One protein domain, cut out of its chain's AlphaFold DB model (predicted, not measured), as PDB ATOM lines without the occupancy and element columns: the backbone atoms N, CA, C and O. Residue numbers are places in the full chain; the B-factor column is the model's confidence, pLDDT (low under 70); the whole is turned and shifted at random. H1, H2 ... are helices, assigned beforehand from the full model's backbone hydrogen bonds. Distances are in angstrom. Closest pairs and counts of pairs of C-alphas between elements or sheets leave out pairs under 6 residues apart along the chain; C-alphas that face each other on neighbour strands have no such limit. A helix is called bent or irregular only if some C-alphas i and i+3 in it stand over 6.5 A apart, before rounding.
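AT A GLANCE: This is residues 638 to 813 of the 817 residues of an uncharacterized protein of Devosia insulae DS-56 (UniProt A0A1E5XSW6). Two helical lobes meet here: in the larger, H2 and H3 cross at the core, H2 lies between H4 and H5, and H1 packs on H2 and H5; the smaller holds H6, H7, H8 and H9. H7 joins the lobes by touching H3. The 176 printed residues have nine named helices, H1 to H9 in order, and no named strand: the class is all helix, mostly crossed. The whole is compact, with a radius of gyration of the C-alphas of 15.9 A and spans of 46 by 41 by 25 A.

HOW THE PARTS SIT: Start at H1, residues 638 to 644, which touches H2, residues 652 to 666, closest at C-alphas 638 and 654, 6.1 A. H2 touches H3, residues 674 to 693, opposite ways at a steep tilt of 49 degrees, closest at C-alphas 659 and 684, 5.0 A. H3 and H4, residues 702 to 724, form a hairpin, closest at C-alphas 693 and 709, 4.5 A. H5, residues 731 to 746, touches H2, closest at C-alphas 737 and 665, 7.1 A. H6, residues 757 to 766, touches H7, residues 768 to 778, closest at C-alphas 759 and 771, 5.7 A. H6 is only just irregular: C-alphas 761 and 764 are 6.6 A apart. Residues 682 to 686 of H3 alone touch H7, closest at C-alphas 686 and 777, 6.3 A. H8, residues 792 to 801, and H9, residues 803 to 811, touch only at the corner, closest at C-alphas 799 and 806, 4.8 A. H7 touches H9 at a shallow tilt of 16 degrees, closest at C-alphas 777 and 805, 5.4 A. Every O i to N i+4 pair is within hydrogen-bond range in H1, H2, H4, H5, H7 and H8; H3 has 15 of 16, H6 4 of 6, H9 4 of 5.

IN THESE COORDINATES: Find C-alpha 638 at (178.460, 90.434, 161.406), where H1 begins. H3 runs 28.7 A and H4 32.3 A. H9 ends at C-alpha 811, (153.176, 109.201, 157.169).

THE WHOLE: C-alphas 700 and 731 are farthest apart, 47.5 A. The printed part has no cut, the link H7 to H8 is long, and no printed residue is under 70.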
ATOM      1  N   THR A 638     179.011  89.073 161.459       88.12
ATOM      2  CA  THR A 638     178.460  90.434 161.406       88.12
ATOM      3  C   THR A 638     179.371  91.436 162.110       88.12
ATOM      4  O   THR A 638     179.645  92.494 161.557       88.12
ATOM      5  N   ALA A 639     179.884  91.107 163.298       87.25
ATOM      6  CA  ALA A 639     180.788  91.972 164.048       87.25
ATOM      7  C   ALA A 639     182.061  92.279 163.247       87.25
ATOM      8  O   ALA A 639     182.394  93.448 163.078       87.25
ATOM      9  N   ARG A 640     182.702  91.257 162.662       86.75
ATOM     10  CA  ARG A 640     183.885  91.441 161.806       86.75
ATOM     11  C   ARG A 640     183.585  92.276 160.563       86.75
ATOM     12  O   ARG A 640     184.392  93.124 160.202       86.75
ATOM     13  N   ALA A 641     182.434  92.062 159.923       87.75
ATOM     14  CA  ALA A 641     182.038  92.850 158.757       87.75
ATOM     15  C   ALA A 641     181.808  94.328 159.120       87.75
ATOM     16  O   ALA A 641     182.266  95.213 158.403       87.75
ATOM     17  N   ILE A 642     181.172  94.612 160.265       90.94
ATOM     18  CA  ILE A 642     181.017  95.983 160.773       90.94
ATOM     19  C   ILE A 642     182.382  96.590 161.122       90.94
ATOM     20  O   ILE A 642     182.639  97.735 160.768       90.94
ATOM     21  N   GLU A 643     183.262  95.851 161.798       88.06
ATOM     22  CA  GLU A 643     184.608  96.322 162.149       88.06
ATOM     23  C   GLU A 643     185.435  96.664 160.907       88.06
ATOM     24  O   GLU A 643     186.131  97.673 160.910       88.06
ATOM     25  N   ALA A 644     185.319  95.878 159.835       86.50
ATOM     26  CA  ALA A 644     185.992  96.132 158.563       86.50
ATOM     27  C   ALA A 644     185.307  97.211 157.699       86.50
ATOM     28  O   ALA A 644     185.922  97.726 156.767       86.50
ATOM     29  N   GLY A 645     184.044  97.553 157.986       88.56
ATOM     30  CA  GLY A 645     183.214  98.373 157.098       88.56
ATOM     31  C   GLY A 645     182.821  97.657 155.802       88.56
ATOM     32  O   GLY A 645     182.483  98.312 154.815       88.56
ATOM     33  N   ASP A 646     182.865  96.324 155.798       91.69
ATOM     34  CA  ASP A 646     182.524  95.508 154.639       91.69
ATOM     35  C   ASP A 646     181.009  95.556 154.383       91.69
ATOM     36  O   ASP A 646     180.213  95.365 155.308       91.69
ATOM     37  N   PRO A 647     180.563  95.785 153.136       90.25
ATOM     38  CA  PRO A 647     179.143  95.804 152.816       90.25
ATOM     39  C   PRO A 647     178.535  94.401 152.946       90.25
ATOM     40  O   PRO A 647     179.065  93.426 152.412       90.25
ATOM     41  N   PHE A 648     177.372  94.307 153.590       91.56
ATOM     42  CA  PHE A 648     176.564  93.086 153.657       91.56
ATOM     43  C   PHE A 648     175.069  93.420 153.635       91.56
ATOM     44  O   PHE A 648     174.668  94.523 154.004       91.56
ATOM     45  N   GLU A 649     174.244  92.472 153.191       90.94
ATOM     46  CA  GLU A 649     172.783  92.595 153.207       90.94
ATOM     47  C   GLU A 649     172.256  92.338 154.621       90.94
ATOM     48  O   GLU A 649     172.617  91.337 155.241       90.94
ATOM     49  N   PHE A 650     171.416  93.236 155.136       93.62
ATOM     50  CA  PHE A 650     170.805  93.026 156.445       93.62
ATOM     51  C   PHE A 650     169.789  91.879 156.411       93.62
ATOM     52  O   PHE A 650     168.847  91.887 155.621       93.62
ATOM     53  N   ASP A 651     169.947  90.950 157.344       91.75
ATOM     54  CA  ASP A 651     168.943  89.983 157.785       91.75
ATOM     55  C   ASP A 651     168.426  90.354 159.192       91.75
ATOM     56  O   ASP A 651     168.799  91.391 159.751       91.75
ATOM     57  N   ASP A 652     167.538  89.537 159.766       90.06
ATOM     58  CA  ASP A 652     166.928  89.828 161.072       90.06
ATOM     59  C   ASP A 652     167.980  89.979 162.175       90.06
ATOM     60  O   ASP A 652     167.915  90.901 162.989       90.06
ATOM     61  N   VAL A 653     168.989  89.109 162.170       90.88
ATOM     62  CA  VAL A 653     170.034  89.080 163.193       90.88
ATOM     63  C   VAL A 653     170.969  90.276 163.051       90.88
ATOM     64  O   VAL A 653     171.208  91.014 164.010       90.88
ATOM     65  N   SER A 654     171.488  90.493 161.849       93.62
ATOM     66  CA  SER A 654     172.481  91.523 161.581       93.62
ATOM     67  C   SER A 654     171.900  92.931 161.664       93.62
ATOM     68  O   SER A 654     172.594  93.824 162.157       93.62
ATOM     69  N   LEU A 655     170.630  93.152 161.292       94.62
ATOM     70  CA  LEU A 655     169.963  94.441 161.507       94.62
ATOM     71  C   LEU A 655     169.860  94.768 162.997       94.62
ATOM     72  O   LEU A 655     170.219  95.870 163.413       94.62
ATOM     73  N   LEU A 656     169.387  93.814 163.802       94.94
ATOM     74  CA  LEU A 656     169.208  93.996 165.241       94.94
ATOM     75  C   LEU A 656     170.543  94.204 165.951       94.94
ATOM     76  O   LEU A 656     170.671  95.135 166.745       94.94
ATOM     77  N   PHE A 657     171.548  93.384 165.634       95.25
ATOM     78  CA  PHE A 657     172.876  93.488 166.230       95.25
ATOM     79  C   PHE A 657     173.527  94.830 165.878       95.25
ATOM     80  O   PHE A 657     173.889  95.595 166.772       95.25
ATOM     81  N   THR A 658     173.589  95.174 164.586       95.62
ATOM     82  CA  THR A 658     174.158  96.451 164.118       95.62
ATOM     83  C   THR A 658     173.386  97.641 164.687       95.62
ATOM     84  O   THR A 658     173.981  98.642 165.080       95.62
ATOM     85  N   GLY A 659     172.057  97.534 164.778       96.19
ATOM     86  CA  GLY A 659     171.189  98.538 165.387       96.19
ATOM     87  C   GLY A 659     171.476  98.755 166.868       96.19
ATOM     88  O   GLY A 659     171.520  99.899 167.313       96.19
ATOM     89  N   GLY A 660     171.742  97.680 167.611       95.62
ATOM     90  CA  GLY A 660     172.186  97.734 168.999       95.62
ATOM     91  C   GLY A 660     173.524  98.453 169.154       95.62
ATOM     92  O   GLY A 660     173.637  99.378 169.964       95.62
ATOM     93  N   VAL A 661     174.513  98.081 168.331       94.62
ATOM     94  CA  VAL A 661     175.836  98.730 168.298       94.62
ATOM     95  C   VAL A 661     175.668 100.228 168.024       94.62
ATOM     96  O   VAL A 661     176.111 101.064 168.812       94.62
ATOM     97  N   ALA A 662     174.941 100.583 166.962       95.38
ATOM     98  CA  ALA A 662     174.655 101.966 166.595       95.38
ATOM     99  C   ALA A 662     173.939 102.736 167.719       95.38
ATOM    100  O   ALA A 662     174.320 103.860 168.045       95.38
ATOM    101  N   ALA A 663     172.934 102.134 168.361       95.06
ATOM    102  CA  ALA A 663     172.178 102.762 169.442       95.06
ATOM    103  C   ALA A 663     173.063 103.094 170.648       95.06
ATOM    104  O   ALA A 663     172.950 104.176 171.224       95.06
ATOM    105  N   ALA A 664     173.982 102.203 171.017       93.12
ATOM    106  CA  ALA A 664     174.933 102.475 172.088       93.12
ATOM    107  C   ALA A 664     175.894 103.616 171.720       93.12
ATOM    108  O   ALA A 664     176.121 104.505 172.544       93.12
ATOM    109  N   LEU A 665     176.400 103.633 170.483       90.44
ATOM    110  CA  LEU A 665     177.379 104.624 170.030       90.44
ATOM    111  C   LEU A 665     176.782 106.006 169.740       90.44
ATOM    112  O   LEU A 665     177.468 107.008 169.917       90.44
ATOM    113  N   THR A 666     175.503 106.102 169.364       86.94
ATOM    114  CA  THR A 666     174.824 107.403 169.164       86.94
ATOM    115  C   THR A 666     174.744 108.250 170.438       86.94
ATOM    116  O   THR A 666     174.599 109.467 170.350       86.94
ATOM    117  N   ASN A 667     174.902 107.643 171.621       85.38
ATOM    118  CA  ASN A 667     175.000 108.369 172.890       85.38
ATOM    119  C   ASN A 667     176.380 109.010 173.122       85.38
ATOM    120  O   ASN A 667     176.547 109.760 174.086       85.38
ATOM    121  N   CYS A 668     177.376 108.732 172.274       86.38
ATOM    122  CA  CYS A 668     178.688 109.357 172.373       86.38
ATOM    123  C   CYS A 668     178.649 110.789 171.801       86.38
ATOM    124  O   CYS A 668     178.341 110.975 170.621       86.38
ATOM    125  N   PRO A 669     178.975 111.823 172.600       79.50
ATOM    126  CA  PRO A 669     178.881 113.211 172.157       79.50
ATOM    127  C   PRO A 669     179.883 113.540 171.035       79.50
ATOM    128  O   PRO A 669     181.026 113.088 171.057       79.50
ATOM    129  N   ASN A 670     179.464 114.401 170.096       72.50
ATOM    130  CA  ASN A 670     180.303 115.078 169.087       72.50
ATOM    131  C   ASN A 670     181.035 114.192 168.054       72.50
ATOM    132  O   ASN A 670     182.073 114.603 167.538       72.50
ATOM    133  N   ARG A 671     180.525 112.999 167.721       77.06
ATOM    134  CA  ARG A 671     181.172 112.102 166.734       77.06
ATOM    135  C   ARG A 671     180.541 112.105 165.336       77.06
ATOM    136  O   ARG A 671     181.196 111.666 164.399       77.06
ATOM    137  N   LEU A 672     179.307 112.591 165.190       86.56
ATOM    138  CA  LEU A 672     178.572 112.616 163.918       86.56
ATOM    139  C   LEU A 672     178.174 114.034 163.538       86.56
ATOM    140  O   LEU A 672     177.759 114.815 164.399       86.56
ATOM    141  N   ASP A 673     178.234 114.345 162.245       91.75
ATOM    142  CA  ASP A 673     177.550 115.526 161.727       91.75
ATOM    143  C   ASP A 673     176.018 115.349 161.784       91.75
ATOM    144  O   ASP A 673     175.494 114.249 161.976       91.75
ATOM    145  N   ALA A 674     175.269 116.444 161.630       87.94
ATOM    146  CA  ALA A 674     173.810 116.413 161.748       87.94
ATOM    147  C   ALA A 674     173.130 115.487 160.721       87.94
ATOM    148  O   ALA A 674     172.096 114.894 161.024       87.94
ATOM    149  N   GLY A 675     173.693 115.349 159.516       89.19
ATOM    150  CA  GLY A 675     173.166 114.466 158.476       89.19
ATOM    151  C   GLY A 675     173.421 112.996 158.799       89.19
ATOM    152  O   GLY A 675     172.502 112.183 158.733       89.19
ATOM    153  N   GLN A 676     174.640 112.669 159.226       92.81
ATOM    154  CA  GLN A 676     175.016 111.336 159.688       92.81
ATOM    155  C   GLN A 676     174.221 110.909 160.926       92.81
ATOM    156  O   GLN A 676     173.768 109.771 161.001       92.81
ATOM    157  N   ALA A 677     174.007 111.819 161.880       89.81
ATOM    158  CA  ALA A 677     173.215 111.549 163.075       89.81
ATOM    159  C   ALA A 677     171.745 111.257 162.736       89.81
ATOM    160  O   ALA A 677     171.144 110.367 163.332       89.81
ATOM    161  N   LEU A 678     171.168 111.971 161.761       89.00
ATOM    162  CA  LEU A 678     169.813 111.698 161.276       89.00
ATOM    163  C   LEU A 678     169.726 110.354 160.547       89.00
ATOM    164  O   LEU A 678     168.792 109.593 160.789       89.00
ATOM    165  N   GLU A 679     170.697 110.058 159.684       90.81
ATOM    166  CA  GLU A 679     170.763 108.799 158.936       90.81
ATOM    167  C   GLU A 679     170.942 107.587 159.860       90.81
ATOM    168  O   GLU A 679     170.239 106.586 159.728       90.81
ATOM    169  N   LEU A 680     171.847 107.679 160.833       92.88
ATOM    170  CA  LEU A 680     172.040 106.615 161.809       92.88
ATOM    171  C   LEU A 680     170.872 106.538 162.797       92.88
ATOM    172  O   LEU A 680     170.480 105.451 163.210       92.88
ATOM    173  N   GLY A 681     170.275 107.676 163.151       91.75
ATOM    174  CA  GLY A 681     169.097 107.733 164.011       91.75
ATOM    175  C   GLY A 681     167.886 107.035 163.394       91.75
ATOM    176  O   GLY A 681     167.183 106.309 164.096       91.75
ATOM    177  N   SER A 682     167.657 107.191 162.085       89.56
ATOM    178  CA  SER A 682     166.588 106.460 161.396       89.56
ATOM    179  C   SER A 682     166.877 104.956 161.340       89.56
ATOM    180  O   SER A 682     165.966 104.155 161.561       89.56
ATOM    181  N   PHE A 683     168.145 104.568 161.150       94.56
ATOM    182  CA  PHE A 683     168.609 103.180 161.272       94.56
ATOM    183  C   PHE A 683     168.315 102.564 162.638       94.56
ATOM    184  O   PHE A 683     167.622 101.545 162.721       94.56
ATOM    185  N   VAL A 684     168.763 103.225 163.703       95.06
ATOM    186  CA  VAL A 684     168.520 102.801 165.085       95.06
ATOM    187  C   VAL A 684     167.026 102.702 165.373       95.06
ATOM    188  O   VAL A 684     166.604 101.749 166.025       95.06
ATOM    189  N   LEU A 685     166.208 103.631 164.870       90.50
ATOM    190  CA  LEU A 685     164.760 103.585 165.059       90.50
ATOM    191  C   LEU A 685     164.146 102.314 164.459       90.50
ATOM    192  O   LEU A 685     163.400 101.633 165.159       90.50
ATOM    193  N   SER A 686     164.479 101.952 163.215       90.00
ATOM    194  CA  SER A 686     163.946 100.726 162.599       90.00
ATOM    195  C   SER A 686     164.386  99.472 163.354       90.00
ATOM    196  O   SER A 686     163.557  98.610 163.637       90.00
ATOM    197  N   ALA A 687     165.664  99.390 163.740       94.50
ATOM    198  CA  ALA A 687     166.166  98.266 164.526       94.50
ATOM    199  C   ALA A 687     165.500  98.193 165.911       94.50
ATOM    200  O   ALA A 687     165.162  97.112 166.381       94.50
ATOM    201  N   THR A 688     165.229  99.340 166.541       91.88
ATOM    202  CA  THR A 688     164.517  99.413 167.828       91.88
ATOM    203  C   THR A 688     163.050  99.008 167.684       91.88
ATOM    204  O   THR A 688     162.505  98.367 168.578       91.88
ATOM    205  N   MET A 689     162.394  99.345 166.570       88.31
ATOM    206  CA  MET A 689     161.022  98.905 166.289       88.31
ATOM    207  C   MET A 689     160.939  97.386 166.128       88.31
ATOM    208  O   MET A 689     160.004  96.779 166.654       88.31
ATOM    209  N   GLN A 690     161.919  96.776 165.457       90.00
ATOM    210  CA  GLN A 690     162.010  95.320 165.350       90.00
ATOM    211  C   GLN A 690     162.374  94.680 166.695       90.00
ATOM    212  O   GLN A 690     161.747  93.710 167.099       90.00
ATOM    213  N   ALA A 691     163.304  95.258 167.459       90.88
ATOM    214  CA  ALA A 691     163.617  94.781 168.806       90.88
ATOM    215  C   ALA A 691     162.401  94.882 169.746       90.88
ATOM    216  O   ALA A 691     162.171  94.015 170.578       90.88
ATOM    217  N   GLY A 692     161.594  95.936 169.625       84.50
ATOM    218  CA  GLY A 692     160.481  96.219 170.531       84.50
ATOM    219  C   GLY A 692     159.324  95.225 170.455       84.50
ATOM    220  O   GLY A 692     158.682  94.984 171.477       84.50
ATOM    221  N   GLY A 693     159.064  94.628 169.292       80.38
ATOM    222  CA  GLY A 693     157.983  93.644 169.179       80.38
ATOM    223  C   GLY A 693     158.163  92.576 168.114       80.38
ATOM    224  O   GLY A 693     157.184  91.938 167.745       80.38
ATOM    225  N   GLY A 694     159.394  92.354 167.662       85.38
ATOM    226  CA  GLY A 694     159.710  91.317 166.694       85.38
ATOM    227  C   GLY A 694     159.279  91.669 165.271       85.38
ATOM    228  O   GLY A 694     158.958  92.819 164.957       85.38
ATOM    229  N   ASN A 695     159.273  90.661 164.407       82.50
ATOM    230  CA  ASN A 695     158.746  90.723 163.043       82.50
ATOM    231  C   ASN A 695     157.556  89.756 162.823       82.50
ATOM    232  O   ASN A 695     157.033  89.669 161.710       82.50
ATOM    233  N   GLN A 696     157.095  89.069 163.881       82.56
ATOM    234  CA  GLN A 696     156.014  88.070 163.836       82.56
ATOM    235  C   GLN A 696     154.700  88.531 164.494       82.56
ATOM    236  O   GLN A 696     154.077  87.801 165.265       82.56
ATOM    237  N   TYR A 697     154.219  89.736 164.185       81.31
ATOM    238  CA  TYR A 697     152.941  90.225 164.735       81.31
ATOM    239  C   TYR A 697     151.704  89.512 164.169       81.31
ATOM    240  O   TYR A 697     150.614  89.617 164.730       81.31
ATOM    241  N   ASN A 698     151.861  88.793 163.060       80.56
ATOM    242  CA  ASN A 698     150.818  87.968 162.458       80.56
ATOM    243  C   ASN A 698     150.817  86.523 162.984       80.56
ATOM    244  O   ASN A 698     150.033  85.708 162.490       80.56
ATOM    245  N   ALA A 699     151.672  86.193 163.960       80.88
ATOM    246  CA  ALA A 699     151.671  84.873 164.567       80.88
ATOM    247  C   ALA A 699     150.291  84.578 165.192       80.88
ATOM    248  O   ALA A 699     149.720  85.433 165.875       80.88
ATOM    249  N   PRO A 700     149.723  83.377 164.970       75.19
ATOM    250  CA  PRO A 700     148.401  83.027 165.486       75.19
ATOM    251  C   PRO A 700     148.382  82.911 167.016       75.19
ATOM    252  O   PRO A 700     147.319  83.062 167.621       75.19
ATOM    253  N   ASP A 701     149.539  82.650 167.635       83.44
ATOM    254  CA  ASP A 701     149.717  82.642 169.083       83.44
ATOM    255  C   ASP A 701     150.535  83.858 169.540       83.44
ATOM    256  O   ASP A 701     151.617  84.155 169.030       83.44
ATOM    257  N   ILE A 702     150.030  84.536 170.571       82.25
ATOM    258  CA  ILE A 702     150.716  85.645 171.237       82.25
ATOM    259  C   ILE A 702     152.050  85.165 171.834       82.25
ATOM    260  O   ILE A 702     152.984  85.960 171.935       82.25
ATOM    261  N   SER A 703     152.178  83.885 172.214       74.38
ATOM    262  CA  SER A 703     153.443  83.347 172.729       74.38
ATOM    263  C   SER A 703     154.578  83.409 171.715       74.38
ATOM    264  O   SER A 703     155.715  83.667 172.110       74.38
ATOM    265  N   ASP A 704     154.281  83.202 170.434       79.31
ATOM    266  CA  ASP A 704     155.284  83.189 169.371       79.31
ATOM    267  C   ASP A 704     155.757  84.616 169.093       79.31
ATOM    268  O   ASP A 704     156.958  84.870 169.100       79.31
ATOM    269  N   MET A 705     154.824  85.574 169.035       81.12
ATOM    270  CA  MET A 705     155.137  87.006 168.968       81.12
ATOM    271  C   MET A 705     155.998  87.461 170.161       81.12
ATOM    272  O   MET A 705     156.986  88.169 169.988       81.12
ATOM    273  N   MET A 706     155.656  87.054 171.390       81.19
ATOM    274  CA  MET A 706     156.442  87.420 172.577       81.19
ATOM    275  C   MET A 706     157.826  86.759 172.596       81.19
ATOM    276  O   MET A 706     158.773  87.356 173.107       81.19
ATOM    277  N   THR A 707     157.947  85.540 172.066       78.56
ATOM    278  CA  THR A 707     159.226  84.820 171.975       78.56
ATOM    279  C   THR A 707     160.134  85.456 170.927       78.56
ATOM    280  O   THR A 707     161.305  85.697 171.214       78.56
ATOM    281  N   ASP A 708     159.584  85.798 169.763       84.94
ATOM    282  CA  ASP A 708     160.271  86.517 168.690       84.94
ATOM    283  C   ASP A 708     160.758  87.895 169.165       84.94
ATOM    284  O   ASP A 708     161.941  88.211 169.063       84.94
ATOM    285  N   ALA A 709     159.885  88.664 169.825       86.62
ATOM    286  CA  ALA A 709     160.252  89.941 170.431       86.62
ATOM    287  C   ALA A 709     161.364  89.792 171.484       86.62
ATOM    288  O   ALA A 709     162.312  90.573 171.500       86.62
ATOM    289  N   ALA A 710     161.289  88.783 172.359       82.94
ATOM    290  CA  ALA A 710     162.328  88.544 173.362       82.94
ATOM    291  C   ALA A 710     163.680  88.179 172.725       82.94
ATOM    292  O   ALA A 710     164.717  88.671 173.176       82.94
ATOM    293  N   GLY A 711     163.672  87.361 171.667       84.69
ATOM    294  CA  GLY A 711     164.864  87.051 170.876       84.69
ATOM    295  C   GLY A 711     165.447  88.303 170.222       84.69
ATOM    296  O   GLY A 711     166.640  88.578 170.356       84.69
ATOM    297  N   ALA A 712     164.591  89.127 169.616       90.00
ATOM    298  CA  ALA A 712     165.009  90.359 168.966       90.00
ATOM    299  C   ALA A 712     165.643  91.365 169.949       90.00
ATOM    300  O   ALA A 712     166.681  91.964 169.656       90.00
ATOM    301  N   GLN A 713     165.073  91.504 171.153       89.88
ATOM    302  CA  GLN A 713     165.653  92.320 172.228       89.88
ATOM    303  C   GLN A 713     167.009  91.798 172.695       89.88
ATOM    304  O   GLN A 713     167.888  92.602 172.999       89.88
ATOM    305  N   ALA A 714     167.185  90.477 172.768       86.19
ATOM    306  CA  ALA A 714     168.448  89.879 173.181       86.19
ATOM    307  C   ALA A 714     169.569  90.192 172.177       86.19
ATOM    308  O   ALA A 714     170.640  90.635 172.591       86.19
ATOM    309  N   ILE A 715     169.304  90.055 170.873       90.06
ATOM    310  CA  ILE A 715     170.272  90.364 169.805       90.06
ATOM    311  C   ILE A 715     170.632  91.856 169.810       90.06
ATOM    312  O   ILE A 715     171.808  92.225 169.798       90.06
ATOM    313  N   PHE A 716     169.623  92.727 169.888       94.12
ATOM    314  CA  PHE A 716     169.838  94.171 169.965       94.12
ATOM    315  C   PHE A 716     170.649  94.558 171.210       94.12
ATOM    316  O   PHE A 716     171.579  95.363 171.137       94.12
ATOM    317  N   ALA A 717     170.344  93.961 172.365       89.19
ATOM    318  CA  ALA A 717     171.102  94.189 173.587       89.19
ATOM    319  C   ALA A 717     172.552  93.705 173.458       89.19
ATOM    320  O   ALA A 717     173.453  94.411 173.905       89.19
ATOM    321  N   ALA A 718     172.797  92.555 172.819       86.75
ATOM    322  CA  ALA A 718     174.146  92.044 172.579       86.75
ATOM    323  C   ALA A 718     174.994  93.041 171.771       86.75
ATOM    324  O   ALA A 718     176.107  93.370 172.184       86.75
ATOM    325  N   GLY A 719     174.433  93.605 170.694       90.50
ATOM    326  CA  GLY A 719     175.081  94.677 169.934       90.50
ATOM    327  C   GLY A 719     175.322  95.945 170.765       90.50
ATOM    328  O   GLY A 719     176.395  96.542 170.730       90.50
ATOM    329  N   ALA A 720     174.351  96.358 171.583       92.50
ATOM    330  CA  ALA A 720     174.518  97.535 172.438       92.50
ATOM    331  C   ALA A 720     175.601  97.338 173.514       92.50
ATOM    332  O   ALA A 720     176.357  98.264 173.821       92.50
ATOM    333  N   TYR A 721     175.698  96.139 174.092       87.62
ATOM    334  CA  TYR A 721     176.709  95.814 175.095       87.62
ATOM    335  C   TYR A 721     178.113  95.707 174.500       87.62
ATOM    336  O   TYR A 721     179.049  96.209 175.128       87.62
ATOM    337  N   SER A 722     178.266  95.130 173.302       84.56
ATOM    338  CA  SER A 722     179.568  95.066 172.622       84.56
ATOM    339  C   SER A 722     180.111  96.469 172.339       84.56
ATOM    340  O   SER A 722     181.263  96.765 172.649       84.56
ATOM    341  N   ALA A 723     179.245  97.377 171.884       87.06
ATOM    342  CA  ALA A 723     179.575  98.780 171.665       87.06
ATOM    343  C   ALA A 723     179.948  99.542 172.945       87.06
ATOM    344  O   ALA A 723     180.921 100.296 172.979       87.06
ATOM    345  N   LYS A 724     179.172  99.358 174.020       84.81
ATOM    346  CA  LYS A 724     179.340 100.118 175.267       84.81
ATOM    347  C   LYS A 724     180.686  99.857 175.948       84.81
ATOM    348  O   LYS A 724     181.203 100.742 176.628       84.81
ATOM    349  N   ALA A 725     181.251  98.668 175.761       77.56
ATOM    350  CA  ALA A 725     182.530  98.285 176.343       77.56
ATOM    351  C   ALA A 725     183.745  99.001 175.717       77.56
ATOM    352  O   ALA A 725     184.769  99.113 176.387       77.56
ATOM    353  N   MET A 726     183.634  99.535 174.493       80.31
ATOM    354  CA  MET A 726     184.726 100.273 173.839       80.31
ATOM    355  C   MET A 726     184.929 101.686 174.400       80.31
ATOM    356  O   MET A 726     186.017 102.230 174.285       80.31
ATOM    357  N   GLY A 727     183.920 102.280 175.049       83.44
ATOM    358  CA  GLY A 727     184.002 103.642 175.585       83.44
ATOM    359  C   GLY A 727     183.974 104.745 174.511       83.44
ATOM    360  O   GLY A 727     184.478 104.610 173.400       83.44
ATOM    361  N   CYS A 728     183.374 105.893 174.837       87.25
ATOM    362  CA  CYS A 728     183.196 106.990 173.873       87.25
ATOM    363  C   CYS A 728     184.476 107.789 173.553       87.25
ATOM    364  O   CYS A 728     184.484 108.565 172.592       87.25
ATOM    365  N   SER A 729     185.540 107.656 174.352       84.62
ATOM    366  CA  SER A 729     186.813 108.371 174.166       84.62
ATOM    367  C   SER A 729     187.738 107.711 173.145       84.62
ATOM    368  O   SER A 729     188.549 108.412 172.542       84.62
ATOM    369  N   GLU A 730     187.591 106.411 172.904       85.44
ATOM    370  CA  GLU A 730     188.524 105.653 172.072       85.44
ATOM    371  C   GLU A 730     188.443 106.048 170.582       85.44
ATOM    372  O   GLU A 730     187.343 106.239 170.046       85.44
ATOM    373  N   PRO A 731     189.583 106.169 169.870       84.31
ATOM    374  CA  PRO A 731     189.604 106.402 168.423       84.31
ATOM    375  C   PRO A 731     188.862 105.314 167.638       84.31
ATOM    376  O   PRO A 731     188.095 105.637 166.729       84.31
ATOM    377  N   ALA A 732     189.013 104.054 168.062       83.62
ATOM    378  CA  ALA A 732     188.346 102.892 167.474       83.62
ATOM    379  C   ALA A 732     186.816 103.055 167.426       83.62
ATOM    380  O   ALA A 732     186.177 102.680 166.449       83.62
ATOM    381  N   THR A 733     186.221 103.715 168.422       87.75
ATOM    382  CA  THR A 733     184.777 103.985 168.464       87.75
ATOM    383  C   THR A 733     184.310 104.900 167.325       87.75
ATOM    384  O   THR A 733     183.183 104.780 166.848       87.75
ATOM    385  N   THR A 734     185.164 105.820 166.864       87.06
ATOM    386  CA  THR A 734     184.835 106.723 165.738       87.06
ATOM    387  C   THR A 734     184.917 106.006 164.407       87.06
ATOM    388  O   THR A 734     184.049 106.192 163.558       87.06
ATOM    389  N   GLU A 735     185.952 105.189 164.243       88.06
ATOM    390  CA  GLU A 735     186.138 104.347 163.066       88.06
ATOM    391  C   GLU A 735     184.978 103.361 162.923       88.06
ATOM    392  O   GLU A 735     184.330 103.317 161.882       88.06
ATOM    393  N   LEU A 736     184.602 102.691 164.014       91.38
ATOM    394  CA  LEU A 736     183.460 101.788 164.027       91.38
ATOM    395  C   LEU A 736     182.149 102.489 163.643       91.38
ATOM    396  O   LEU A 736     181.346 101.947 162.889       91.38
ATOM    397  N   LEU A 737     181.924 103.714 164.125       91.62
ATOM    398  CA  LEU A 737     180.733 104.491 163.784       91.62
ATOM    399  C   LEU A 737     180.691 104.878 162.296       91.62
ATOM    400  O   LEU A 737     179.621 104.852 161.681       91.62
ATOM    401  N   ALA A 738     181.847 105.207 161.713       91.25
ATOM    402  CA  ALA A 738     181.981 105.454 160.281       91.25
ATOM    403  C   ALA A 738     181.720 104.178 159.463       91.25
ATOM    404  O   ALA A 738     181.007 104.235 158.460       91.25
ATOM    405  N   ASN A 739     182.208 103.031 159.932       93.69
ATOM    406  CA  ASN A 739     182.002 101.745 159.275       93.69
ATOM    407  C   ASN A 739     180.530 101.315 159.315       93.69
ATOM    408  O   ASN A 739     179.979 100.928 158.287       93.69
ATOM    409  N   ILE A 740     179.841 101.487 160.451       95.19
ATOM    410  CA  ILE A 740     178.389 101.258 160.549       95.19
ATOM    411  C   ILE A 740     177.632 102.135 159.547       95.19
ATOM    412  O   ILE A 740     176.729 101.652 158.866       95.19
ATOM    413  N   LEU A 741     177.985 103.419 159.438       94.06
ATOM    414  CA  LEU A 741     177.367 104.313 158.458       94.06
ATOM    415  C   LEU A 741     177.571 103.817 157.024       94.06
ATOM    416  O   LEU A 741     176.629 103.880 156.233       94.06
ATOM    417  N   GLU A 742     178.755 103.308 156.679       93.69
ATOM    418  CA  GLU A 742     179.000 102.767 155.341       93.69
ATOM    419  C   GLU A 742     178.211 101.477 155.089       93.69
ATOM    420  O   GLU A 742     177.569 101.358 154.045       93.69
ATOM    421  N   VAL A 743     178.127 100.569 156.067       93.88
ATOM    422  CA  VAL A 743     177.270  99.373 155.992       93.88
ATOM    423  C   VAL A 743     175.803  99.768 155.770       93.88
ATOM    424  O   VAL A 743     175.153  99.258 154.851       93.88
ATOM    425  N   VAL A 744     175.280 100.730 156.539       93.81
ATOM    426  CA  VAL A 744     173.902 101.237 156.391       93.81
ATOM    427  C   VAL A 744     173.676 101.840 155.003       93.81
ATOM    428  O   VAL A 744     172.633 101.609 154.388       93.81
ATOM    429  N   ARG A 745     174.649 102.589 154.478       92.62
ATOM    430  CA  ARG A 745     174.578 103.199 153.142       92.62
ATOM    431  C   ARG A 745     174.679 102.178 152.024       92.62
ATOM    432  O   ARG A 745     173.993 102.336 151.015       92.62
ATOM    433  N   SER A 746     175.492 101.138 152.193       91.69
ATOM    434  CA  SER A 746     175.645 100.069 151.206       91.69
ATOM    435  C   SER A 746     174.308  99.378 150.926       91.69
ATOM    436  O   SER A 746     173.965  99.152 149.770       91.69
ATOM    437  N   ASN A 747     173.481  99.197 151.960       90.44
ATOM    438  CA  ASN A 747     172.147  98.611 151.842       90.44
ATOM    439  C   ASN A 747     171.153  99.508 151.091       90.44
ATOM    440  O   ASN A 747     170.156  99.012 150.582       90.44
ATOM    441  N   LYS A 748     171.418 100.815 150.971       89.50
ATOM    442  CA  LYS A 748     170.599 101.757 150.185       89.50
ATOM    443  C   LYS A 748     170.995 101.802 148.705       89.50
ATOM    444  O   LYS A 748     170.383 102.538 147.926       89.50
ATOM    445  N   ARG A 749     172.018 101.043 148.304       87.44
ATOM    446  CA  ARG A 749     172.513 100.938 146.927       87.44
ATOM    447  C   ARG A 749     172.231  99.532 146.383       87.44
ATOM    448  O   ARG A 749     172.169  98.557 147.125       87.44
ATOM    449  N   GLY A 750     172.037  99.434 145.073       79.75
ATOM    450  CA  GLY A 750     171.996  98.158 144.360       79.75
ATOM    451  C   GLY A 750     173.404  97.601 144.120       79.75
ATOM    452  O   GLY A 750     174.394  98.320 144.256       79.75
ATOM    453  N   ALA A 751     173.491  96.338 143.688       70.88
ATOM    454  CA  ALA A 751     174.748  95.590 143.522       70.88
ATOM    455  C   ALA A 751     175.827  96.287 142.661       70.88
ATOM    456  O   ALA A 751     177.015  96.082 142.880       70.88
ATOM    457  N   ASN A 752     175.430  97.146 141.716       74.88
ATOM    458  CA  ASN A 752     176.344  97.879 140.827       74.88
ATOM    459  C   ASN A 752     176.543  99.353 141.241       74.88
ATOM    460  O   ASN A 752     176.924 100.180 140.416       74.88
ATOM    461  N   GLY A 753     176.199  99.718 142.481       77.12
ATOM    462  CA  GLY A 753     176.185 101.110 142.944       77.12
ATOM    463  C   GLY A 753     175.019 101.941 142.392       77.12
ATOM    464  O   GLY A 753     174.971 103.152 142.600       77.12
ATOM    465  N   THR A 754     174.073 101.307 141.693       83.00
ATOM    466  CA  THR A 754     172.833 101.938 141.226       83.00
ATOM    467  C   THR A 754     171.866 102.185 142.384       83.00
ATOM    468  O   THR A 754     172.089 101.741 143.508       83.00
ATOM    469  N   GLN A 755     170.758 102.880 142.120       85.44
ATOM    470  CA  GLN A 755     169.664 102.995 143.087       85.44
ATOM    471  C   GLN A 755     169.188 101.591 143.518       85.44
ATOM    472  O   GLN A 755     169.160 100.672 142.695       85.44
ATOM    473  N   ALA A 756     168.852 101.421 144.799       91.38
ATOM    474  CA  ALA A 756     168.330 100.166 145.341       91.38
ATOM    475  C   ALA A 756     167.087  99.674 144.575       91.38
ATOM    476  O   ALA A 756     166.248 100.483 144.171       91.38
ATOM    477  N   THR A 757     166.952  98.353 144.407       94.19
ATOM    478  CA  THR A 757     165.889  97.706 143.614       94.19
ATOM    479  C   THR A 757     164.495  98.173 144.027       94.19
ATOM    480  O   THR A 757     163.681  98.530 143.168       94.19
ATOM    481  N   PHE A 758     164.229  98.236 145.334       95.25
ATOM    482  CA  PHE A 758     162.943  98.687 145.863       95.25
ATOM    483  C   PHE A 758     162.641 100.124 145.455       95.25
ATOM    484  O   PHE A 758     161.559 100.429 144.961       95.25
ATOM    485  N   ILE A 759     163.623 101.013 145.607       95.12
ATOM    486  CA  ILE A 759     163.465 102.431 145.291       95.12
ATOM    487  C   ILE A 759     163.280 102.620 143.786       95.12
ATOM    488  O   ILE A 759     162.362 103.331 143.377       95.12
ATOM    489  N   ALA A 760     164.078 101.939 142.962       94.19
ATOM    490  CA  ALA A 760     163.994 102.022 141.507       94.19
ATOM    491  C   ALA A 760     162.623 101.574 140.970       94.19
ATOM    492  O   ALA A 760     162.083 102.178 140.045       94.19
ATOM    493  N   THR A 761     162.030 100.538 141.570       95.31
ATOM    494  CA  THR A 761     160.727  99.987 141.155       95.31
ATOM    495  C   THR A 761     159.530 100.694 141.800       95.31
ATOM    496  O   THR A 761     158.461 100.755 141.195       95.31
ATOM    497  N   CYS A 762     159.697 101.287 142.985       95.31
ATOM    498  CA  CYS A 762     158.661 102.059 143.676       95.31
ATOM    499  C   CYS A 762     158.523 103.491 143.130       95.31
ATOM    500  O   CYS A 762     157.409 104.014 143.015       95.31
ATOM    501  N   THR A 763     159.643 104.138 142.782       95.62
ATOM    502  CA  THR A 763     159.697 105.567 142.415       95.62
ATOM    503  C   THR A 763     158.741 105.956 141.281       95.62
ATOM    504  O   THR A 763     158.084 106.989 141.421       95.62
ATOM    505  N   PRO A 764     158.568 105.162 140.203       95.38
ATOM    506  CA  PRO A 764     157.607 105.482 139.145       95.38
ATOM    507  C   PRO A 764     156.148 105.579 139.616       95.38
ATOM    508  O   PRO A 764     155.333 106.196 138.936       95.38
ATOM    509  N   VAL A 765     155.807 104.964 140.754       92.81
ATOM    510  CA  VAL A 765     154.438 104.909 141.284       92.81
ATOM    511  C   VAL A 765     154.202 105.974 142.356       92.81
ATOM    512  O   VAL A 765     153.175 106.647 142.320       92.81
ATOM    513  N   HIS A 766     155.139 106.134 143.299       92.62
ATOM    514  CA  HIS A 766     154.940 106.962 144.503       92.62
ATOM    515  C   HIS A 766     155.913 108.134 144.644       92.62
ATOM    516  O   HIS A 766     155.759 108.957 145.542       92.62
ATOM    517  N   GLY A 767     156.904 108.239 143.759       93.75
ATOM    518  CA  GLY A 767     157.997 109.197 143.882       93.75
ATOM    519  C   GLY A 767     159.063 108.766 144.894       93.75
ATOM    520  O   GLY A 767     158.809 108.037 145.852       93.75
ATOM    521  N   GLU A 768     160.288 109.241 144.682       92.06
ATOM    522  CA  GLU A 768     161.478 108.761 145.393       92.06
ATOM    523  C   GLU A 768     161.411 108.988 146.911       92.06
ATOM    524  O   GLU A 768     161.713 108.084 147.685       92.06
ATOM    525  N   ALA A 769     160.951 110.163 147.356       90.94
ATOM    526  CA  ALA A 769     160.891 110.500 148.780       90.94
ATOM    527  C   ALA A 769     159.942 109.581 149.573       90.94
ATOM    528  O   ALA A 769     160.283 109.134 150.669       90.94
ATOM    529  N   SER A 770     158.771 109.264 149.011       93.31
ATOM    530  CA  SER A 770     157.815 108.338 149.625       93.31
ATOM    531  C   SER A 770     158.365 106.916 149.656       93.31
ATOM    532  O   SER A 770     158.253 106.244 150.679       93.31
ATOM    533  N   CYS A 771     159.028 106.481 148.584       94.25
ATOM    534  CA  CYS A 771     159.654 105.162 148.512       94.25
ATOM    535  C   CYS A 771     160.820 105.006 149.491       94.25
ATOM    536  O   CYS A 771     160.919 103.973 150.146       94.25
ATOM    537  N   MET A 772     161.657 106.035 149.656       91.19
ATOM    538  CA  MET A 772     162.725 106.049 150.660       91.19
ATOM    539  C   MET A 772     162.163 105.985 152.083       91.19
ATOM    540  O   MET A 772     162.641 105.203 152.898       91.19
ATOM    541  N   CYS A 773     161.116 106.762 152.374       91.75
ATOM    542  CA  CYS A 773     160.441 106.733 153.673       91.75
ATOM    543  C   CYS A 773     159.856 105.346 153.981       91.75
ATOM    544  O   CYS A 773     160.032 104.823 155.081       91.75
ATOM    545  N   VAL A 774     159.214 104.714 152.993       93.00
ATOM    546  CA  VAL A 774     158.669 103.362 153.140       93.00
ATOM    547  C   VAL A 774     159.760 102.304 153.263       93.00
ATOM    548  O   VAL A 774     159.608 101.402 154.076       93.00
ATOM    549  N   ALA A 775     160.874 102.424 152.540       92.75
ATOM    550  CA  ALA A 775     162.002 101.505 152.684       92.75
ATOM    551  C   ALA A 775     162.644 101.590 154.084       92.75
ATOM    552  O   ALA A 775     162.930 100.568 154.704       92.75
ATOM    553  N   GLU A 776     162.816 102.804 154.621       90.69
ATOM    554  CA  GLU A 776     163.308 103.040 155.987       90.69
ATOM    555  C   GLU A 776     162.366 102.462 157.058       90.69
ATOM    556  O   GLU A 776     162.828 101.859 158.028       90.69
ATOM    557  N   ALA A 777     161.051 102.620 156.897       89.12
ATOM    558  CA  ALA A 777     160.073 102.081 157.841       89.12
ATOM    559  C   ALA A 777     159.935 100.554 157.720       89.12
ATOM    560  O   ALA A 777     159.958  99.833 158.717       89.12
ATOM    561  N   GLY A 778     159.813 100.061 156.489       91.62
ATOM    562  CA  GLY A 778     159.533  98.665 156.183       91.62
ATOM    563  C   GLY A 778     160.694  97.723 156.475       91.62
ATOM    564  O   GLY A 778     160.453  96.533 156.675       91.62
ATOM    565  N   ARG A 779     161.936  98.224 156.594       92.69
ATOM    566  CA  ARG A 779     163.070  97.360 156.955       92.69
ATOM    567  C   ARG A 779     162.981  96.748 158.352       92.69
ATOM    568  O   ARG A 779     163.629  95.746 158.602       92.69
ATOM    569  N   ALA A 780     162.165  97.322 159.241       89.25
ATOM    570  CA  ALA A 780     161.866  96.718 160.542       89.25
ATOM    571  C   ALA A 780     161.042  95.419 160.421       89.25
ATOM    572  O   ALA A 780     160.942  94.664 161.385       89.25
ATOM    573  N   SER A 781     160.418  95.184 159.261       91.44
ATOM    574  CA  SER A 781     159.733  93.932 158.910       91.44
ATOM    575  C   SER A 781     160.555  93.076 157.944       91.44
ATOM    576  O   SER A 781     160.480  91.854 158.001       91.44
ATOM    577  N   TYR A 782     161.291  93.723 157.032       92.75
ATOM    578  CA  TYR A 782     162.135  93.097 156.012       92.75
ATOM    579  C   TYR A 782     163.510  93.758 155.998       92.75
ATOM    580  O   TYR A 782     163.710  94.714 155.249       92.75
ATOM    581  N   PRO A 783     164.471  93.278 156.792       92.19
ATOM    582  CA  PRO A 783     165.798  93.885 156.891       92.19
ATOM    583  C   PRO A 783     166.470  94.174 155.538       92.19
ATOM    584  O   PRO A 783     167.072  95.235 155.356       92.19
ATOM    585  N   ASN A 784     166.242  93.311 154.544       91.94
ATOM    586  CA  ASN A 784     166.746  93.447 153.182       91.94
ATOM    587  C   ASN A 784     165.814  94.165 152.189       91.94
ATOM    588  O   ASN A 784     165.989  94.047 150.974       91.94
ATOM    589  N   LEU A 785     164.824  94.927 152.665       93.81
ATOM    590  CA  LEU A 785     163.769  95.519 151.833       93.81
ATOM    591  C   LEU A 785     164.301  96.275 150.610       93.81
ATOM    592  O   LEU A 785     163.713  96.184 149.540       93.81
ATOM    593  N   TYR A 786     165.426  96.980 150.738       93.12
ATOM    594  CA  TYR A 786     166.044  97.724 149.637       93.12
ATOM    595  C   TYR A 786     166.406  96.854 148.422       93.12
ATOM    596  O   TYR A 786     166.380  97.348 147.290       93.12
ATOM    597  N   GLN A 787     166.698  95.570 148.633       92.00
ATOM    598  CA  GLN A 787     167.066  94.639 147.567       92.00
ATOM    599  C   GLN A 787     165.851  93.985 146.894       92.00
ATOM    600  O   GLN A 787     165.975  93.441 145.794       92.00
ATOM    601  N   LEU A 788     164.662  94.088 147.492       93.38
ATOM    602  CA  LEU A 788     163.431  93.507 146.962       93.38
ATOM    603  C   LEU A 788     162.758  94.447 145.947       93.38
ATOM    604  O   LEU A 788     162.779  95.664 146.123       93.38
ATOM    605  N   PRO A 789     162.120  93.933 144.882       94.56
ATOM    606  CA  PRO A 789     161.295  94.765 144.018       94.56
ATOM    607  C   PRO A 789     160.033  95.214 144.756       94.56
ATOM    608  O   PRO A 789     159.404  94.449 145.486       94.56
ATOM    609  N   TYR A 790     159.625  96.454 144.520       95.00
ATOM    610  CA  TYR A 790     158.362  96.979 145.005       95.00
ATOM    611  C   TYR A 790     157.179  96.198 144.412       95.00
ATOM    612  O   TYR A 790     157.044  96.071 143.192       95.00
ATOM    613  N   SER A 791     156.286  95.732 145.282       94.38
ATOM    614  CA  SER A 791     154.980  95.178 144.925       94.38
ATOM    615  C   SER A 791     153.934  95.578 145.966       94.38
ATOM    616  O   SER A 791     154.268  95.964 147.093       94.38
ATOM    617  N   ARG A 792     152.647  95.506 145.602       90.00
ATOM    618  CA  ARG A 792     151.566  95.800 146.557       90.00
ATOM    619  C   ARG A 792     151.505  94.744 147.657       90.00
ATOM    620  O   ARG A 792     151.235  95.066 148.807       90.00
ATOM    621  N   GLU A 793     151.783  93.502 147.288       90.44
ATOM    622  CA  GLU A 793     151.818  92.343 148.167       90.44
ATOM    623  C   GLU A 793     152.933  92.484 149.205       90.44
ATOM    624  O   GLU A 793     152.704  92.206 150.376       90.44
ATOM    625  N   LEU A 794     154.104  93.001 148.809       92.62
ATOM    626  CA  LEU A 794     155.207  93.282 149.727       92.62
ATOM    627  C   LEU A 794     154.821  94.348 150.759       92.62
ATOM    628  O   LEU A 794     155.082  94.167 151.944       92.62
ATOM    629  N   LEU A 795     154.153  95.432 150.341       91.25
ATOM    630  CA  LEU A 795     153.636  96.431 151.286       91.25
ATOM    631  C   LEU A 795     152.613  95.831 152.252       91.25
ATOM    632  O   LEU A 795     152.651  96.129 153.444       91.25
ATOM    633  N   TYR A 796     151.722  94.978 151.753       89.69
ATOM    634  CA  TYR A 796     150.748  94.284 152.586       89.69
ATOM    635  C   TYR A 796     151.421  93.367 153.618       89.69
ATOM    636  O   TYR A 796     151.072  93.420 154.796       89.69
ATOM    637  N   ASP A 797     152.429  92.592 153.212       90.06
ATOM    638  CA  ASP A 797     153.171  91.700 154.110       90.06
ATOM    639  C   ASP A 797     153.969  92.497 155.164       90.06
ATOM    640  O   ASP A 797     153.918  92.177 156.351       90.06
ATOM    641  N   ILE A 798     154.594  93.627 154.788       90.56
ATOM    642  CA  ILE A 798     155.238  94.549 155.749       90.56
ATOM    643  C   ILE A 798     154.244  94.991 156.832       90.56
ATOM    644  O   ILE A 798     154.593  94.979 158.016       90.56
ATOM    645  N   MET A 799     153.022  95.373 156.437       88.31
ATOM    646  CA  MET A 799     151.987  95.832 157.369       88.31
ATOM    647  C   MET A 799     151.491  94.719 158.296       88.31
ATOM    648  O   MET A 799     151.214  94.988 159.465       88.31
ATOM    649  N   GLN A 800     151.391  93.484 157.798       87.50
ATOM    650  CA  GLN A 800     151.003  92.337 158.620       87.50
ATOM    651  C   GLN A 800     152.087  91.940 159.621       87.50
ATOM    652  O   GLN A 800     151.778  91.615 160.766       87.50
ATOM    653  N   ARG A 801     153.350  91.975 159.195       87.88
ATOM    654  CA  ARG A 801     154.494  91.593 160.028       87.88
ATOM    655  C   ARG A 801     154.816  92.604 161.102       87.88
ATOM    656  O   ARG A 801     155.259  92.200 162.163       87.88
ATOM    657  N   ASN A 802     154.594  93.894 160.854       87.81
ATOM    658  CA  ASN A 802     154.824  94.937 161.847       87.81
ATOM    659  C   ASN A 802     153.810  96.088 161.678       87.81
ATOM    660  O   ASN A 802     154.041  97.031 160.911       87.81
ATOM    661  N   PRO A 803     152.695  96.068 162.430       87.00
ATOM    662  CA  PRO A 803     151.693  97.133 162.399       87.00
ATOM    663  C   PRO A 803     152.256  98.515 162.762       87.00
ATOM    664  O   PRO A 803     151.723  99.537 162.329       87.00
ATOM    665  N   MET A 804     153.353  98.579 163.524       85.62
ATOM    666  CA  MET A 804     154.010  99.850 163.837       85.62
ATOM    667  C   MET A 804     154.747 100.414 162.620       85.62
ATOM    668  O   MET A 804     154.689 101.621 162.386       85.62
ATOM    669  N   ALA A 805     155.379  99.563 161.803       86.06
ATOM    670  CA  ALA A 805     155.937  99.988 160.520       86.06
ATOM    671  C   ALA A 805     154.830 100.524 159.596       86.06
ATOM    672  O   ALA A 805     155.013 101.561 158.959       86.06
ATOM    673  N   ALA A 806     153.647  99.895 159.600       83.62
ATOM    674  CA  ALA A 806     152.477 100.378 158.859       83.62
ATOM    675  C   ALA A 806     152.072 101.807 159.248       83.62
ATOM    676  O   ALA A 806     151.851 102.649 158.376       83.62
ATOM    677  N   LEU A 807     152.033 102.111 160.549       85.94
ATOM    678  CA  LEU A 807     151.718 103.455 161.044       85.94
ATOM    679  C   LEU A 807     152.717 104.507 160.545       85.94
ATOM    680  O   LEU A 807     152.309 105.609 160.175       85.94
ATOM    681  N   VAL A 808     154.009 104.170 160.487       86.44
ATOM    682  CA  VAL A 808     155.039 105.065 159.936       86.44
ATOM    683  C   VAL A 808     154.863 105.230 158.421       86.44
ATOM    684  O   VAL A 808     154.931 106.354 157.921       86.44
ATOM    685  N   MET A 809     154.550 104.150 157.695       86.50
ATOM    686  CA  MET A 809     154.314 104.184 156.243       86.50
ATOM    687  C   MET A 809     153.131 105.076 155.841       86.50
ATOM    688  O   MET A 809     153.204 105.748 154.810       86.50
ATOM    689  N   LEU A 810     152.077 105.175 156.661       86.88
ATOM    690  CA  LEU A 810     150.976 106.126 156.426       86.88
ATOM    691  C   LEU A 810     151.471 107.582 156.381       86.88
ATOM    692  O   LEU A 810     150.958 108.395 155.607       86.88
ATOM    693  N   GLY A 811     152.498 107.905 157.175       88.06
ATOM    694  CA  GLY A 811     153.176 109.201 157.169       88.06
ATOM    695  C   GLY A 811     154.025 109.456 155.918       88.06
ATOM    696  O   GLY A 811     154.307 110.611 155.604       88.06
ATOM    697  N   CYS A 812     154.379 108.411 155.163       90.75
ATOM    698  CA  CYS A 812     155.157 108.509 153.925       90.75
ATOM    699  C   CYS A 812     154.326 108.945 152.704       90.75
ATOM    700  O   CYS A 812     154.868 109.081 151.606       90.75
ATOM    701  N   GLY A 813     153.015 109.163 152.863       86.12
ATOM    702  CA  GLY A 813     152.125 109.589 151.779       86.12
ATOM    703  C   GLY A 813     151.652 108.460 150.860       86.12
ATOM    704  O   GLY A 813     150.939 108.725 149.895       86.12
TER     705      GLY A 813